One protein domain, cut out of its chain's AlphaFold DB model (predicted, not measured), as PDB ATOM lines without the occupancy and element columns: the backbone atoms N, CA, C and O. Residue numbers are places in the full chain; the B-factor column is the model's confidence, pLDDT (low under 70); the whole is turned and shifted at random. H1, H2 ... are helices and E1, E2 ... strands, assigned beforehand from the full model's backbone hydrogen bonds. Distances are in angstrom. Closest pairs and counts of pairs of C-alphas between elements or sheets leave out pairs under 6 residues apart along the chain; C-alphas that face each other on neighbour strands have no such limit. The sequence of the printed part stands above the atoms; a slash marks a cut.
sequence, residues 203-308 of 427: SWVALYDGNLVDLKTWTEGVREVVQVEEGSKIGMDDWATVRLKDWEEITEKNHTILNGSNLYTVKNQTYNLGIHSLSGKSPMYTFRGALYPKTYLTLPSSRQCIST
ATOM      1  N   SER A 203     168.955 174.182 242.033       83.31
ATOM      2  CA  SER A 203     169.884 173.677 241.027       83.31
ATOM      3  C   SER A 203     170.023 172.165 241.169       83.31
ATOM      4  O   SER A 203     170.474 171.678 242.201       83.31
ATOM      5  N   TRP A 204     169.704 171.419 240.119       87.94
ATOM      6  CA  TRP A 204     169.862 169.968 240.068       87.94
ATOM      7  C   TRP A 204     170.915 169.576 239.037       87.94
ATOM      8  O   TRP A 204     171.070 170.218 237.997       87.94
ATOM      9  N   VAL A 205     171.646 168.508 239.329       89.25
ATOM     10  CA  VAL A 205     172.623 167.881 238.445       89.25
ATOM     11  C   VAL A 205     172.000 166.613 237.872       89.25
ATOM     12  O   VAL A 205     171.649 165.696 238.617       89.25
ATOM     13  N   ALA A 206     171.858 166.565 236.549       91.00
ATOM     14  CA  ALA A 206     171.514 165.345 235.834       91.00
ATOM     15  C   ALA A 206     172.745 164.445 235.807       91.00
ATOM     16  O   ALA A 206     173.811 164.889 235.399       91.00
ATOM     17  N   LEU A 207     172.605 163.211 236.273       91.44
ATOM     18  CA  LEU A 207     173.647 162.193 236.278       91.44
ATOM     19  C   LEU A 207     173.648 161.406 234.956       91.44
ATOM     20  O   LEU A 207     172.672 161.421 234.204       91.44
ATOM     21  N   TYR A 208     174.723 160.659 234.676       88.56
ATOM     22  CA  TYR A 208     174.783 159.803 233.478       88.56
ATOM     23  C   TYR A 208     173.765 158.652 233.484       88.56
ATOM     24  O   TYR A 208     173.419 158.150 232.418       88.56
ATOM     25  N   ASP A 209     173.280 158.246 234.659       87.50
ATOM     26  CA  ASP A 209     172.218 157.241 234.812       87.50
ATOM     27  C   ASP A 209     170.806 157.820 234.578       87.50
ATOM     28  O   ASP A 209     169.819 157.092 234.661       87.50
ATOM     29  N   GLY A 210     170.705 159.120 234.274       85.44
ATOM     30  CA  GLY A 210     169.449 159.836 234.066       85.44
ATOM     31  C   GLY A 210     168.774 160.316 235.353       85.44
ATOM     32  O   GLY A 210     167.766 161.015 235.270       85.44
ATOM     33  N   ASN A 211     169.312 159.993 236.533       90.44
ATOM     34  CA  ASN A 211     168.781 160.490 237.798       90.44
ATOM     35  C   ASN A 211     169.181 161.949 238.030       90.44
ATOM     36  O   ASN A 211     170.236 162.409 237.597       90.44
ATOM     37  N   LEU A 212     168.346 162.674 238.769       89.94
ATOM     38  CA  LEU A 212     168.610 164.049 239.177       89.94
ATOM     39  C   LEU A 212     169.031 164.061 240.645       89.94
ATOM     40  O   LEU A 212     168.417 163.403 241.487       89.94
ATOM     41  N   VAL A 213     170.080 164.816 240.957       90.81
ATOM     42  CA  VAL A 213     170.540 165.040 242.331       90.81
ATOM     43  C   VAL A 213     170.714 166.532 242.568       90.81
ATOM     44  O   VAL A 213     171.280 167.224 241.730       90.81
ATOM     45  N   ASP A 214     170.247 167.026 243.709       88.19
ATOM     46  CA  ASP A 214     170.466 168.408 244.139       88.19
ATOM     47  C   ASP A 214     171.966 168.761 244.103       88.19
ATOM     48  O   ASP A 214     172.818 167.997 244.571       88.19
ATOM     49  N   LEU A 215     172.296 169.930 243.550       85.62
ATOM     50  CA  LEU A 215     173.656 170.447 243.440       85.62
ATOM     51  C   LEU A 215     174.377 170.473 244.793       85.62
ATOM     52  O   LEU A 215     175.580 170.202 244.844       85.62
ATOM     53  N   LYS A 216     173.672 170.742 245.894       85.50
ATOM     54  CA  LYS A 216     174.280 170.702 247.228       85.50
ATOM     55  C   LYS A 216     174.710 169.284 247.604       85.50
ATOM     56  O   LYS A 216     175.852 169.052 247.989       85.50
ATOM     57  N   THR A 217     173.828 168.312 247.389       89.00
ATOM     58  CA  THR A 217     174.135 166.891 247.622       89.00
ATOM     59  C   THR A 217     175.279 166.415 246.721       89.00
ATOM     60  O   THR A 217     176.144 165.648 247.147       89.00
ATOM     61  N   TRP A 218     175.312 166.886 245.472       88.31
ATOM     62  CA  TRP A 218     176.400 166.614 244.541       88.31
ATOM     63  C   TRP A 218     177.736 167.177 245.035       88.31
ATOM     64  O   TRP A 218     178.715 166.440 245.117       88.31
ATOM     65  N   THR A 219     177.785 168.464 245.388       86.00
ATOM     66  CA  THR A 219     179.021 169.142 245.814       86.00
ATOM     67  C   THR A 219     179.565 168.601 247.134       86.00
ATOM     68  O   THR A 219     180.778 168.479 247.276       86.00
ATOM     69  N   GLU A 220     178.700 168.199 248.066       87.12
ATOM     70  CA  GLU A 220     179.107 167.542 249.315       87.12
ATOM     71  C   GLU A 220     179.613 166.105 249.092       87.12
ATOM     72  O   GLU A 220     180.503 165.634 249.803       87.12
ATOM     73  N   GLY A 221     179.060 165.390 248.106       85.88
ATOM     74  CA  GLY A 221     179.396 163.987 247.844       85.88
ATOM     75  C   GLY A 221     180.516 163.760 246.826       85.88
ATOM     76  O   GLY A 221     181.039 162.644 246.742       85.88
ATOM     77  N   VAL A 222     180.879 164.775 246.040       88.19
ATOM     78  CA  VAL A 222     181.873 164.644 244.973       88.19
ATOM     79  C   VAL A 222     183.287 164.554 245.541       88.19
ATOM     80  O   VAL A 222     183.657 165.252 246.485       88.19
ATOM     81  N   ARG A 223     184.116 163.690 244.955       86.69
ATOM     82  CA  ARG A 223     185.537 163.582 245.306       86.69
ATOM     83  C   ARG A 223     186.387 163.807 244.072       86.69
ATOM     84  O   ARG A 223     186.084 163.276 243.010       86.69
ATOM     85  N   GLU A 224     187.458 164.576 244.207       84.31
ATOM     86  CA  GLU A 224     188.424 164.727 243.121       84.31
ATOM     87  C   GLU A 224     189.283 163.470 243.007       84.31
ATOM     88  O   GLU A 224     189.812 162.978 244.007       84.31
ATOM     89  N   VAL A 225     189.403 162.950 241.791       81.44
ATOM     90  CA  VAL A 225     190.147 161.736 241.463       81.44
ATOM     91  C   VAL A 225     190.978 161.919 240.198       81.44
ATOM     92  O   VAL A 225     190.664 162.737 239.331       81.44
ATOM     93  N   VAL A 226     192.035 161.127 240.084       79.44
ATOM     94  CA  VAL A 226     192.851 160.964 238.881       79.44
ATOM     95  C   VAL A 226     192.747 159.510 238.451       79.44
ATOM     96  O   VAL A 226     192.775 158.604 239.285       79.44
ATOM     97  N   GLN A 227     192.599 159.293 237.148       76.88
ATOM     98  CA  GLN A 227     192.650 157.957 236.569       76.88
ATOM     99  C   GLN A 227     194.068 157.697 236.067       76.88
ATOM    100  O   GLN A 227     194.581 158.464 235.250       76.88
ATOM    101  N   VAL A 228     194.689 156.640 236.583       76.94
ATOM    102  CA  VAL A 228     196.071 156.256 236.294       76.94
ATOM    103  C   VAL A 228     196.048 155.164 235.232       76.94
ATOM    104  O   VAL A 228     195.705 154.028 235.536       76.94
ATOM    105  N   GLU A 229     196.367 155.502 233.982       74.50
ATOM    106  CA  GLU A 229     196.229 154.572 232.847       74.50
ATOM    107  C   GLU A 229     197.121 153.328 232.994       74.50
ATOM    108  O   GLU A 229     196.665 152.216 232.752       74.50
ATOM    109  N   GLU A 230     198.351 153.499 233.481       75.25
ATOM    110  CA  GLU A 230     199.362 152.438 233.607       75.25
ATOM    111  C   GLU A 230     199.728 152.165 235.077       75.25
ATOM    112  O   GLU A 230     200.898 152.199 235.471       75.25
ATOM    113  N   GLY A 231     198.717 151.956 235.922       72.81
ATOM    114  CA  GLY A 231     198.905 151.719 237.355       72.81
ATOM    115  C   GLY A 231     199.794 150.513 237.680       72.81
ATOM    116  O   GLY A 231     200.520 150.554 238.678       72.81
ATOM    117  N   SER A 232     199.837 149.487 236.820       79.56
ATOM    118  CA  SER A 232     200.665 148.281 237.014       79.56
ATOM    119  C   SER A 232     202.148 148.596 237.179       79.56
ATOM    120  O   SER A 232     202.845 147.934 237.952       79.56
ATOM    121  N   LYS A 233     202.630 149.668 236.538       72.81
ATOM    122  CA  LYS A 233     204.030 150.106 236.622       72.81
ATOM    123  C   LYS A 233     204.428 150.626 238.003       72.81
ATOM    124  O   LYS A 233     205.617 150.689 238.292       72.81
ATOM    125  N   ILE A 234     203.456 150.982 238.841       71.56
ATOM    126  CA  ILE A 234     203.645 151.470 240.215       71.56
ATOM    127  C   ILE A 234     202.949 150.567 241.250       71.56
ATOM    128  O   ILE A 234     202.674 150.996 242.369       71.56
ATOM    129  N   GLY A 235     202.653 149.313 240.883       73.88
ATOM    130  CA  GLY A 235     202.037 148.327 241.779       73.88
ATOM    131  C   GLY A 235     200.550 148.566 242.066       73.88
ATOM    132  O   GLY A 235     200.054 148.133 243.105       73.88
ATOM    133  N   MET A 236     199.850 149.271 241.176       77.69
ATOM    134  CA  MET A 236     198.398 149.477 241.202       77.69
ATOM    135  C   MET A 236     197.743 148.744 240.026       77.69
ATOM    136  O   MET A 236     198.432 148.282 239.124       77.69
ATOM    137  N   ASP A 237     196.418 148.647 239.993       82.25
ATOM    138  CA  ASP A 237     195.736 148.151 238.795       82.25
ATOM    139  C   ASP A 237     195.839 149.180 237.653       82.25
ATOM    140  O   ASP A 237     195.814 150.393 237.886       82.25
ATOM    141  N   ASP A 238     195.939 148.719 236.406       79.25
ATOM    142  CA  ASP A 238     195.814 149.613 235.250       79.25
ATOM    143  C   ASP A 238     194.430 150.281 235.249       79.25
ATOM    144  O   ASP A 238     193.425 149.670 235.613       79.25
ATOM    145  N   TRP A 239     194.371 151.554 234.854       75.06
ATOM    146  CA  TRP A 239     193.183 152.414 234.969       75.06
ATOM    147  C   TRP A 239     192.673 152.645 236.404       75.06
ATOM    148  O   TRP A 239     191.520 153.064 236.582       75.06
ATOM    149  N   ALA A 240     193.513 152.436 237.426       79.25
ATOM    150  CA  ALA A 240     193.154 152.697 238.816       79.25
ATOM    151  C   ALA A 240     192.671 154.141 239.023       79.25
ATOM    152  O   ALA A 240     193.268 155.110 238.550       79.25
ATOM    153  N   THR A 241     191.574 154.283 239.768       78.75
ATOM    154  CA  THR A 241     191.035 155.583 240.178       78.75
ATOM    155  C   THR A 241     191.547 155.912 241.573       78.75
ATOM    156  O   THR A 241     191.231 155.217 242.537       78.75
ATOM    157  N   VAL A 242     192.318 156.988 241.688       80.06
ATOM    158  CA  VAL A 242     192.960 157.409 242.938       80.06
ATOM    159  C   VAL A 242     192.429 158.780 243.323       80.06
ATOM    160  O   VAL A 242     192.233 159.627 242.455       80.06
ATOM    161  N   ARG A 243     192.174 159.034 244.612       81.56
ATOM    162  CA  ARG A 243     191.795 160.386 245.058       81.56
ATOM    163  C   ARG A 243     192.926 161.354 244.739       81.56
ATOM    164  O   ARG A 243     194.081 161.019 244.958       81.56
ATOM    165  N   LEU A 244     192.598 162.558 244.274       78.06
ATOM    166  CA  LEU A 244     193.602 163.544 243.874       78.06
ATOM    167  C   LEU A 244     194.571 163.863 245.020       78.06
ATOM    168  O   LEU A 244     195.768 163.912 244.790       78.06
ATOM    169  N   LYS A 245     194.068 163.985 246.256       78.62
ATOM    170  CA  LYS A 245     194.914 164.189 247.444       78.62
ATOM    171  C   LYS A 245     195.900 163.041 247.660       78.62
ATOM    172  O   LYS A 245     197.079 163.283 247.874       78.62
ATOM    173  N   ASP A 246     195.415 161.805 247.552       79.62
ATOM    174  CA  ASP A 246     196.255 160.613 247.694       79.62
ATOM    175  C   ASP A 246     197.261 160.536 246.531       79.62
ATOM    176  O   ASP A 246     198.394 160.122 246.727       79.62
ATOM    177  N   TRP A 247     196.877 160.964 245.323       72.44
ATOM    178  CA  TRP A 247     197.761 161.035 244.158       72.44
ATOM    179  C   TRP A 247     198.851 162.106 244.313       72.44
ATOM    180  O   TRP A 247     200.007 161.844 243.999       72.44
ATOM    181  N   GLU A 248     198.518 163.291 244.826       71.50
ATOM    182  CA  GLU A 248     199.475 164.360 245.150       71.50
ATOM    183  C   GLU A 248     200.460 163.936 246.252       71.50
ATOM    184  O   GLU A 248     201.636 164.287 246.194       71.50
ATOM    185  N   GLU A 249     200.000 163.144 247.224       72.38
ATOM    186  CA  GLU A 249     200.846 162.531 248.254       72.38
ATOM    187  C   GLU A 249     201.740 161.425 247.665       72.38
ATOM    188  O   GLU A 249     202.940 161.387 247.916       72.38
ATOM    189  N   ILE A 250     201.184 160.561 246.809       68.00
ATOM    190  CA  ILE A 250     201.919 159.504 246.091       68.00
ATOM    191  C   ILE A 250     203.011 160.091 245.189       68.00
ATOM    192  O   ILE A 250     204.065 159.477 245.032       68.00
ATOM    193  N   THR A 251     202.758 161.257 244.597       65.75
ATOM    194  CA  THR A 251     203.655 161.931 243.649       65.75
ATOM    195  C   THR A 251     204.526 163.020 244.285       65.75
ATOM    196  O   THR A 251     205.143 163.771 243.532       65.75
ATOM    197  N   GLU A 252     204.570 163.109 245.629       58.91
ATOM    198  CA  GLU A 252     205.343 164.051 246.465       58.91
ATOM    199  C   GLU A 252     206.410 164.855 245.689       58.91
ATOM    200  O   GLU A 252     207.343 164.237 245.196       58.91
ATOM    201  N   LYS A 253     206.260 166.200 245.619       51.34
ATOM    202  CA  LYS A 253     207.103 167.342 245.118       51.34
ATOM    203  C   LYS A 253     208.470 167.149 244.408       51.34
ATOM    204  O   LYS A 253     208.966 168.112 243.828       51.34
ATOM    205  N   ASN A 254     209.088 165.981 244.406       48.31
ATOM    206  CA  ASN A 254     210.337 165.606 243.760       48.31
ATOM    207  C   ASN A 254     210.090 164.929 242.403       48.31
ATOM    208  O   ASN A 254     210.576 163.829 242.143       48.31
ATOM    209  N   HIS A 255     209.367 165.594 241.504       52.25
ATOM    210  CA  HIS A 255     209.478 165.257 240.090       52.25
ATOM    211  C   HIS A 255     210.812 165.808 239.577       52.25
ATOM    212  O   HIS A 255     210.922 166.990 239.245       52.25
ATOM    213  N   THR A 256     211.854 164.982 239.549       45.72
ATOM    214  CA  THR A 256     213.119 165.338 238.903       45.72
ATOM    215  C   THR A 256     213.110 164.817 237.472       45.72
ATOM    216  O   THR A 256     213.317 163.636 237.208       45.72
ATOM    217  N   ILE A 257     212.880 165.724 236.518       48.03
ATOM    218  CA  ILE A 257     213.102 165.444 235.096       48.03
ATOM    219  C   ILE A 257     214.614 165.335 234.895       48.03
ATOM    220  O   ILE A 257     215.307 166.343 234.760       48.03
ATOM    221  N   LEU A 258     215.140 164.114 234.904       43.44
ATOM    222  CA  LEU A 258     216.529 163.838 234.556       43.44
ATOM    223  C   LEU A 258     216.568 163.330 233.113       43.44
ATOM    224  O   LEU A 258     216.109 162.225 232.838       43.44
ATOM    225  N   ASN A 259     217.077 164.170 232.201       43.66
ATOM    226  CA  ASN A 259     217.521 163.845 230.835       43.66
ATOM    227  C   ASN A 259     216.855 162.607 230.194       43.66
ATOM    228  O   ASN A 259     217.492 161.579 229.983       43.66
ATOM    229  N   GLY A 260     215.565 162.716 229.860       53.34
ATOM    230  CA  GLY A 260     214.862 161.728 229.029       53.34
ATOM    231  C   GLY A 260     214.367 160.461 229.737       53.34
ATOM    232  O   GLY A 260     213.749 159.627 229.079       53.34
ATOM    233  N   SER A 261     214.570 160.321 231.050       54.41
ATOM    234  CA  SER A 261     213.942 159.278 231.873       54.41
ATOM    235  C   SER A 261     213.018 159.914 232.909       54.41
ATOM    236  O   SER A 261     213.490 160.581 233.832       54.41
ATOM    237  N   ASN A 262     211.703 159.717 232.770       58.53
ATOM    238  CA  ASN A 262     210.738 160.149 233.780       58.53
ATOM    239  C   ASN A 262     210.792 159.161 234.958       58.53
ATOM    240  O   ASN A 262     210.184 158.088 234.921       58.53
ATOM    241  N   LEU A 263     211.593 159.491 235.971       59.00
ATOM    242  CA  LEU A 263     211.711 158.724 237.209       59.00
ATOM    243  C   LEU A 263     210.661 159.225 238.204       59.00
ATOM    244  O   LEU A 263     210.664 160.398 238.572       59.00
ATOM    245  N   TYR A 264     209.784 158.335 238.659       60.31
ATOM    246  CA  TYR A 264     208.763 158.653 239.659       60.31
ATOM    247  C   TYR A 264     209.092 157.940 240.960       60.31
ATOM    248  O   TYR A 264     209.269 156.725 240.968       60.31
ATOM    249  N   THR A 265     209.173 158.677 242.065       58.94
ATOM    250  CA  THR A 265     209.393 158.071 243.381       58.94
ATOM    251  C   THR A 265     208.065 157.982 244.112       58.94
ATOM    252  O   THR A 265     207.494 159.005 244.464       58.94
ATOM    253  N   VAL A 266     207.583 156.761 244.341       61.69
ATOM    254  CA  VAL A 266     206.372 156.483 245.121       61.69
ATOM    255  C   VAL A 266     206.788 155.678 246.346       61.69
ATOM    256  O   VAL A 266     207.381 154.609 246.206       61.69
ATOM    257  N   LYS A 267     206.497 156.178 247.555       59.53
ATOM    258  CA  LYS A 267     206.784 155.483 248.830       59.53
ATOM    259  C   LYS A 267     208.225 154.947 248.924       59.53
ATOM    260  O   LYS A 267     208.444 153.786 249.262       59.53
ATOM    261  N   ASN A 268     209.209 155.803 248.636       63.16
ATOM    262  CA  ASN A 268     210.644 155.482 248.708       63.16
ATOM    263  C   ASN A 268     211.156 154.455 247.672       63.16
ATOM    264  O   ASN A 268     212.297 154.007 247.771       63.16
ATOM    265  N   GLN A 269     210.346 154.091 246.673       59.84
ATOM    266  CA  GLN A 269     210.767 153.293 245.522       59.84
ATOM    267  C   GLN A 269     210.710 154.142 244.253       59.84
ATOM    268  O   GLN A 269     209.701 154.793 243.979       59.84
ATOM    269  N   THR A 270     211.802 154.157 243.489       63.59
ATOM    270  CA  THR A 270     211.896 154.908 242.232       63.59
ATOM    271  C   THR A 270     211.579 153.992 241.055       63.59
ATOM    272  O   THR A 270     212.269 153.003 240.816       63.59
ATOM    273  N   TYR A 271     210.545 154.349 240.304       62.72
ATOM    274  CA  TYR A 271     210.084 153.656 239.111       62.72
ATOM    275  C   TYR A 271     210.602 154.385 237.869       62.72
ATOM    276  O   TYR A 271     210.383 155.587 237.707       62.72
ATOM    277  N   ASN A 272     211.303 153.665 236.990       61.31
ATOM    278  CA  ASN A 272     211.731 154.183 235.691       61.31
ATOM    279  C   ASN A 272     210.653 153.879 234.650       61.31
ATOM    280  O   ASN A 272     210.515 152.738 234.213       61.31
ATOM    281  N   LEU A 273     209.885 154.899 234.267       56.97
ATOM    282  CA  LEU A 273     208.750 154.741 233.352       56.97
ATOM    283  C   LEU A 273     209.135 154.958 231.876       56.97
ATOM    284  O   LEU A 273     208.299 154.816 230.983       56.97
ATOM    285  N   GLY A 274     210.417 155.227 231.597       53.84
ATOM    286  CA  GLY A 274     210.918 155.500 230.252       53.84
ATOM    287  C   GLY A 274     210.374 156.814 229.676       53.84
ATOM    288  O   GLY A 274     210.089 157.762 230.407       53.84
ATOM    289  N   ILE A 275     210.248 156.876 228.345       47.00
ATOM    290  CA  ILE A 275     209.759 158.054 227.595       47.00
ATOM    291  C   ILE A 275     208.234 158.240 227.763       47.00
ATOM    292  O   ILE A 275     207.690 159.298 227.452       47.00
ATOM    293  N   HIS A 276     207.533 157.239 228.299       46.38
ATOM    294  CA  HIS A 276     206.100 157.310 228.563       46.38
ATOM    295  C   HIS A 276     205.872 157.936 229.945       46.38
ATOM    296  O   HIS A 276     206.212 157.357 230.973       46.38
ATOM    297  N   SER A 277     205.343 159.160 229.982       50.75
ATOM    298  CA  SER A 277     204.874 159.779 231.226       50.75
ATOM    299  C   SER A 277     203.681 158.998 231.777       50.75
ATOM    300  O   SER A 277     202.870 158.522 230.984       50.75
ATOM    301  N   LEU A 278     203.514 158.939 233.107       53.28
ATOM    302  CA  LEU A 278     202.225 158.567 233.703       53.28
ATOM    303  C   LEU A 278     201.180 159.552 233.183       53.28
ATOM    304  O   LEU A 278     201.095 160.693 233.636       53.28
ATOM    305  N   SER A 279     200.428 159.123 232.175       51.97
ATOM    306  CA  SER A 279     199.337 159.887 231.595       51.97
ATOM    307  C   SER A 279     198.161 159.774 232.556       51.97
ATOM    308  O   SER A 279     197.302 158.906 232.447       51.97
ATOM    309  N   GLY A 280     198.167 160.611 233.591       53.91
ATOM    310  CA  GLY A 280     196.953 160.881 234.342       53.91
ATOM    311  C   GLY A 280     196.033 161.695 233.443       53.91
ATOM    312  O   GLY A 280     196.399 162.802 233.038       53.91
ATOM    313  N   LYS A 281     194.837 161.185 233.126       58.88
ATOM    314  CA  LYS A 281     193.814 162.037 232.501       58.88
ATOM    315  C   LYS A 281     193.548 163.242 233.402       58.88
ATOM    316  O   LYS A 281     193.693 163.154 234.623       58.88
ATOM    317  N   SER A 282     193.152 164.363 232.791       65.50
ATOM    318  CA  SER A 282     192.793 165.590 233.508       65.50
ATOM    319  C   SER A 282     191.919 165.274 234.725       65.50
ATOM    320  O   SER A 282     191.064 164.393 234.626       65.50
ATOM    321  N   PRO A 283     192.115 165.968 235.858       69.19
ATOM    322  CA  PRO A 283     191.457 165.605 237.102       69.19
ATOM    323  C   PRO A 283     189.937 165.528 236.915       69.19
ATOM    324  O   PRO A 283     189.324 166.401 236.295       69.19
ATOM    325  N   MET A 284     189.357 164.446 237.426       82.62
ATOM    326  CA  MET A 284     187.945 164.098 237.311       82.62
ATOM    327  C   MET A 284     187.271 164.175 238.678       82.62
ATOM    328  O   MET A 284     187.906 164.174 239.730       82.62
ATOM    329  N   TYR A 285     185.955 164.243 238.653       85.62
ATOM    330  CA  TYR A 285     185.088 164.102 239.803       85.62
ATOM    331  C   TYR A 285     184.556 162.671 239.855       85.62
ATOM    332  O   TYR A 285     184.115 162.143 238.840       85.62
ATOM    333  N   THR A 286     184.562 162.037 241.026       87.75
ATOM    334  CA  THR A 286     183.795 160.811 241.259       87.75
ATOM    335  C   THR A 286     182.606 161.095 242.161       87.75
ATOM    336  O   THR A 286     182.740 161.745 243.200       87.75
ATOM    337  N   PHE A 287     181.437 160.601 241.759       89.44
ATOM    338  CA  PHE A 287     180.209 160.658 242.541       89.44
ATOM    339  C   PHE A 287     179.444 159.348 242.355       89.44
ATOM    340  O   PHE A 287     179.205 158.923 241.225       89.44
ATOM    341  N   ARG A 288     179.099 158.682 243.467       88.56
ATOM    342  CA  ARG A 288     178.444 157.356 243.478       88.56
ATOM    343  C   ARG A 288     179.121 156.314 242.562       88.56
ATOM    344  O   ARG A 288     178.453 155.475 241.973       88.56
ATOM    345  N   GLY A 289     180.450 156.371 242.444       83.94
ATOM    346  CA  GLY A 289     181.245 155.425 241.650       83.94
ATOM    347  C   GLY A 289     181.350 155.742 240.153       83.94
ATOM    348  O   GLY A 289     182.158 155.119 239.472       83.94
ATOM    349  N   ALA A 290     180.612 156.730 239.638       88.06
ATOM    350  CA  ALA A 290     180.763 157.204 238.262       88.06
ATOM    351  C   ALA A 290     181.813 158.325 238.170       88.06
ATOM    352  O   ALA A 290     181.993 159.095 239.118       88.06
ATOM    353  N   LEU A 291     182.511 158.400 237.033       86.44
ATOM    354  CA  LEU A 291     183.537 159.404 236.736       86.44
ATOM    355  C   LEU A 291     182.956 160.517 235.867       86.44
ATOM    356  O   LEU A 291     182.364 160.250 234.827       86.44
ATOM    357  N   TYR A 292     183.181 161.759 236.275       87.62
ATOM    358  CA  TYR A 292     182.691 162.963 235.621       87.62
ATOM    359  C   TYR A 292     183.867 163.890 235.315       87.62
ATOM    360  O   TYR A 292     184.727 164.098 236.174       87.62
ATOM    361  N   PRO A 293     183.943 164.490 234.120       85.94
ATOM    362  CA  PRO A 293     184.982 165.469 233.832       85.94
ATOM    363  C   PRO A 293     184.822 166.700 234.738       85.94
ATOM    364  O   PRO A 293     183.706 167.070 235.098       85.94
ATOM    365  N   LYS A 294     185.910 167.408 235.074       81.94
ATOM    366  CA  LYS A 294     185.810 168.669 235.842       81.94
ATOM    367  C   LYS A 294     184.937 169.731 235.161       81.94
ATOM    368  O   LYS A 294     184.298 170.538 235.827       81.94
ATOM    369  N   THR A 295     184.845 169.681 233.834       81.69
ATOM    370  CA  THR A 295     183.962 170.529 233.024       81.69
ATOM    371  C   THR A 295     182.495 170.094 233.061       81.69
ATOM    372  O   THR A 295     181.653 170.768 232.470       81.69
ATOM    373  N   TYR A 296     182.139 169.011 233.762       84.06
ATOM    374  CA  TYR A 296     180.779 168.477 233.756       84.06
ATOM    375  C   TYR A 296     179.756 169.514 234.195       84.06
ATOM    376  O   TYR A 296     178.799 169.769 233.478       84.06
ATOM    377  N   LEU A 297     180.015 170.202 235.305       80.75
ATOM    378  CA  LEU A 297     179.137 171.252 235.813       80.75
ATOM    379  C   LEU A 297     179.103 172.510 234.925       80.75
ATOM    380  O   LEU A 297     178.247 173.361 235.123       80.75
ATOM    381  N   THR A 298     180.017 172.658 233.963       79.06
ATOM    382  CA  THR A 298     179.987 173.781 233.007       79.06
ATOM    383  C   THR A 298     179.140 173.488 231.768       79.06
ATOM    384  O   THR A 298     178.821 174.409 231.020       79.06
ATOM    385  N   LEU A 299     178.751 172.225 231.551       81.38
ATOM    386  CA  LEU A 299     177.881 171.838 230.446       81.38
ATOM    387  C   LEU A 299     176.433 172.268 230.739       81.38
ATOM    388  O   LEU A 299     175.885 171.877 231.766       81.38
ATOM    389  N   PRO A 300     175.764 172.997 229.828       76.31
ATOM    390  CA  PRO A 300     174.362 173.379 230.011       76.31
ATOM    391  C   PRO A 300     173.408 172.187 230.165       76.31
ATOM    392  O   PRO A 300     172.347 172.329 230.754       76.31
ATOM    393  N   SER A 301     173.774 171.014 229.643       80.56
ATOM    394  CA  SER A 301     172.962 169.796 229.714       80.56
ATOM    395  C   SER A 301     173.039 169.064 231.056       80.56
ATOM    396  O   SER A 301     172.178 168.232 231.329       80.56
ATOM    397  N   SER A 302     174.055 169.335 231.882       83.44
ATOM    398  CA  SER A 302     174.238 168.654 233.171       83.44
ATOM    399  C   SER A 302     173.521 169.353 234.320       83.44
ATOM    400  O   SER A 302     173.297 168.729 235.352       83.44
ATOM    401  N   ARG A 303     173.152 170.630 234.160       83.12
ATOM    402  CA  ARG A 303     172.427 171.410 235.166       83.12
ATOM    403  C   ARG A 303     170.994 171.652 234.720       83.12
ATOM    404  O   ARG A 303     170.757 172.118 233.610       83.12
ATOM    405  N   GLN A 304     170.051 171.380 235.608       85.12
ATOM    406  CA  GLN A 304     168.636 171.664 235.407       85.12
ATOM    407  C   GLN A 304     168.118 172.483 236.582       85.12
ATOM    408  O   GLN A 304     168.431 172.192 237.733       85.12
ATOM    409  N   CYS A 305     167.329 173.511 236.286       83.44
ATOM    410  CA  CYS A 305     166.633 174.288 237.300       83.44
ATOM    411  C   CYS A 305     165.240 173.685 237.476       83.44
ATOM    412  O   CYS A 305     164.501 173.546 236.500       83.44
ATOM    413  N   ILE A 306     164.906 173.280 238.700       85.50
ATOM    414  CA  ILE A 306     163.617 172.656 239.009       85.50
ATOM    415  C   ILE A 306     162.880 173.557 239.986       85.50
ATOM    416  O   ILE A 306     163.425 173.947 241.020       85.50
ATOM    417  N   SER A 307     161.634 173.890 239.654       83.94
ATOM    418  CA  SER A 307     160.772 174.679 240.523       83.94
ATOM    419  C   SER A 307     160.416 173.899 241.785       83.94
ATOM    420  O   SER A 307     159.963 172.757 241.710       83.94
ATOM    421  N   THR A 308     160.574 174.544 242.929       84.62
ATOM    422  CA  THR A 308     160.183 174.033 244.246       84.62
ATOM    423  C   THR A 308     158.751 174.448 244.597       84.62
ATOM    424  O   THR A 308     158.174 175.326 243.956       84.62
TER     425      THR A 308
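What this domain is: This is residues 203 to 308 of the 427 residues of an uncharacterized protein of Choiromyces venosus 120613-1 (UniProt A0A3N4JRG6). Three small sheets follow one another along a rod: a strongly twisted sheet of E4, E3, E7 and E8 in the middle, the three-stranded sheet E2, E1, E9 at one end and the hairpin E5 and E6 at the other. H1 bridges the first gap, and H2 and H3 lie between the middle sheet and the far hairpin. The printed part has 106 residues, with three named helices and nine named strands in the order E1 E2 H1 E3 H2 E4 H3 E5 E6 E7 E8 E9; the sheets are antiparallel and the class is mixed, helices and strands. The whole is loose, with a radius of gyration of the C-alphas of 17.4 A and spans of 58 by 23 by 21 A.

How they stand to each other: The largest sheet runs E4, residues 240 to 243, E3, residues 223 to 228, E7, residues 284 to 287, and E8, residues 290 to 293. Pairing is staggered: E3 pairs with E7 over residues 223 to 225, with N 225 and O 284 2.8 A apart, and with E4 over residues 225 to 228, with N 226 and O 242 2.8 A apart. E7 and E8 are a hairpin, with N 285 and O 292 2.8 A apart. H3, residues 244 to 250, is on this sheet at a height of 6.9 A, over E4 and slantwise to the strands, at 55 degrees to E4 on the local plane. H1, residues 215 to 221, is also on it, and H1 and H3 on one face make two layers, helices on one face of a sheet. H2, residues 231 to 234, only grazes the sheet. E5, residues 261 to 266, and E6, residues 269 to 272, are a hairpin, with N 271 and O 264 2.8 A apart; the closest C-alphas of H3 and E5, Ile 250 and Val 266, are 5.5 A apart. H1 is also on the sheet of E2, residues 212 to 214, E1, residues 203 to 206, and E9, residues 303 to 308, at a height of 8.7 A. There N 205 and O 213 are 2.7 A apart, and N 204 and O 304 2.8 A. Every O i to N i+4 pair is within hydrogen-bond range in H1 and H3; H2 is too short for one.

Where its parts are: E3 is 15.7 A long, and E5 and E9 15.5 A each. E1 begins at C-alpha 203, (169.884, 173.677, 241.027), and E9 ends at C-alpha 308, (160.183, 174.033, 244.246).

The domain as a whole: The C-alphas farthest apart, Asn 259 and Thr 308, are 59.8 A apart. The printed part has no cut, and the link E6 to E7, 11 residues, is long. Residues 250 to 283 are under 70 in pLDDT.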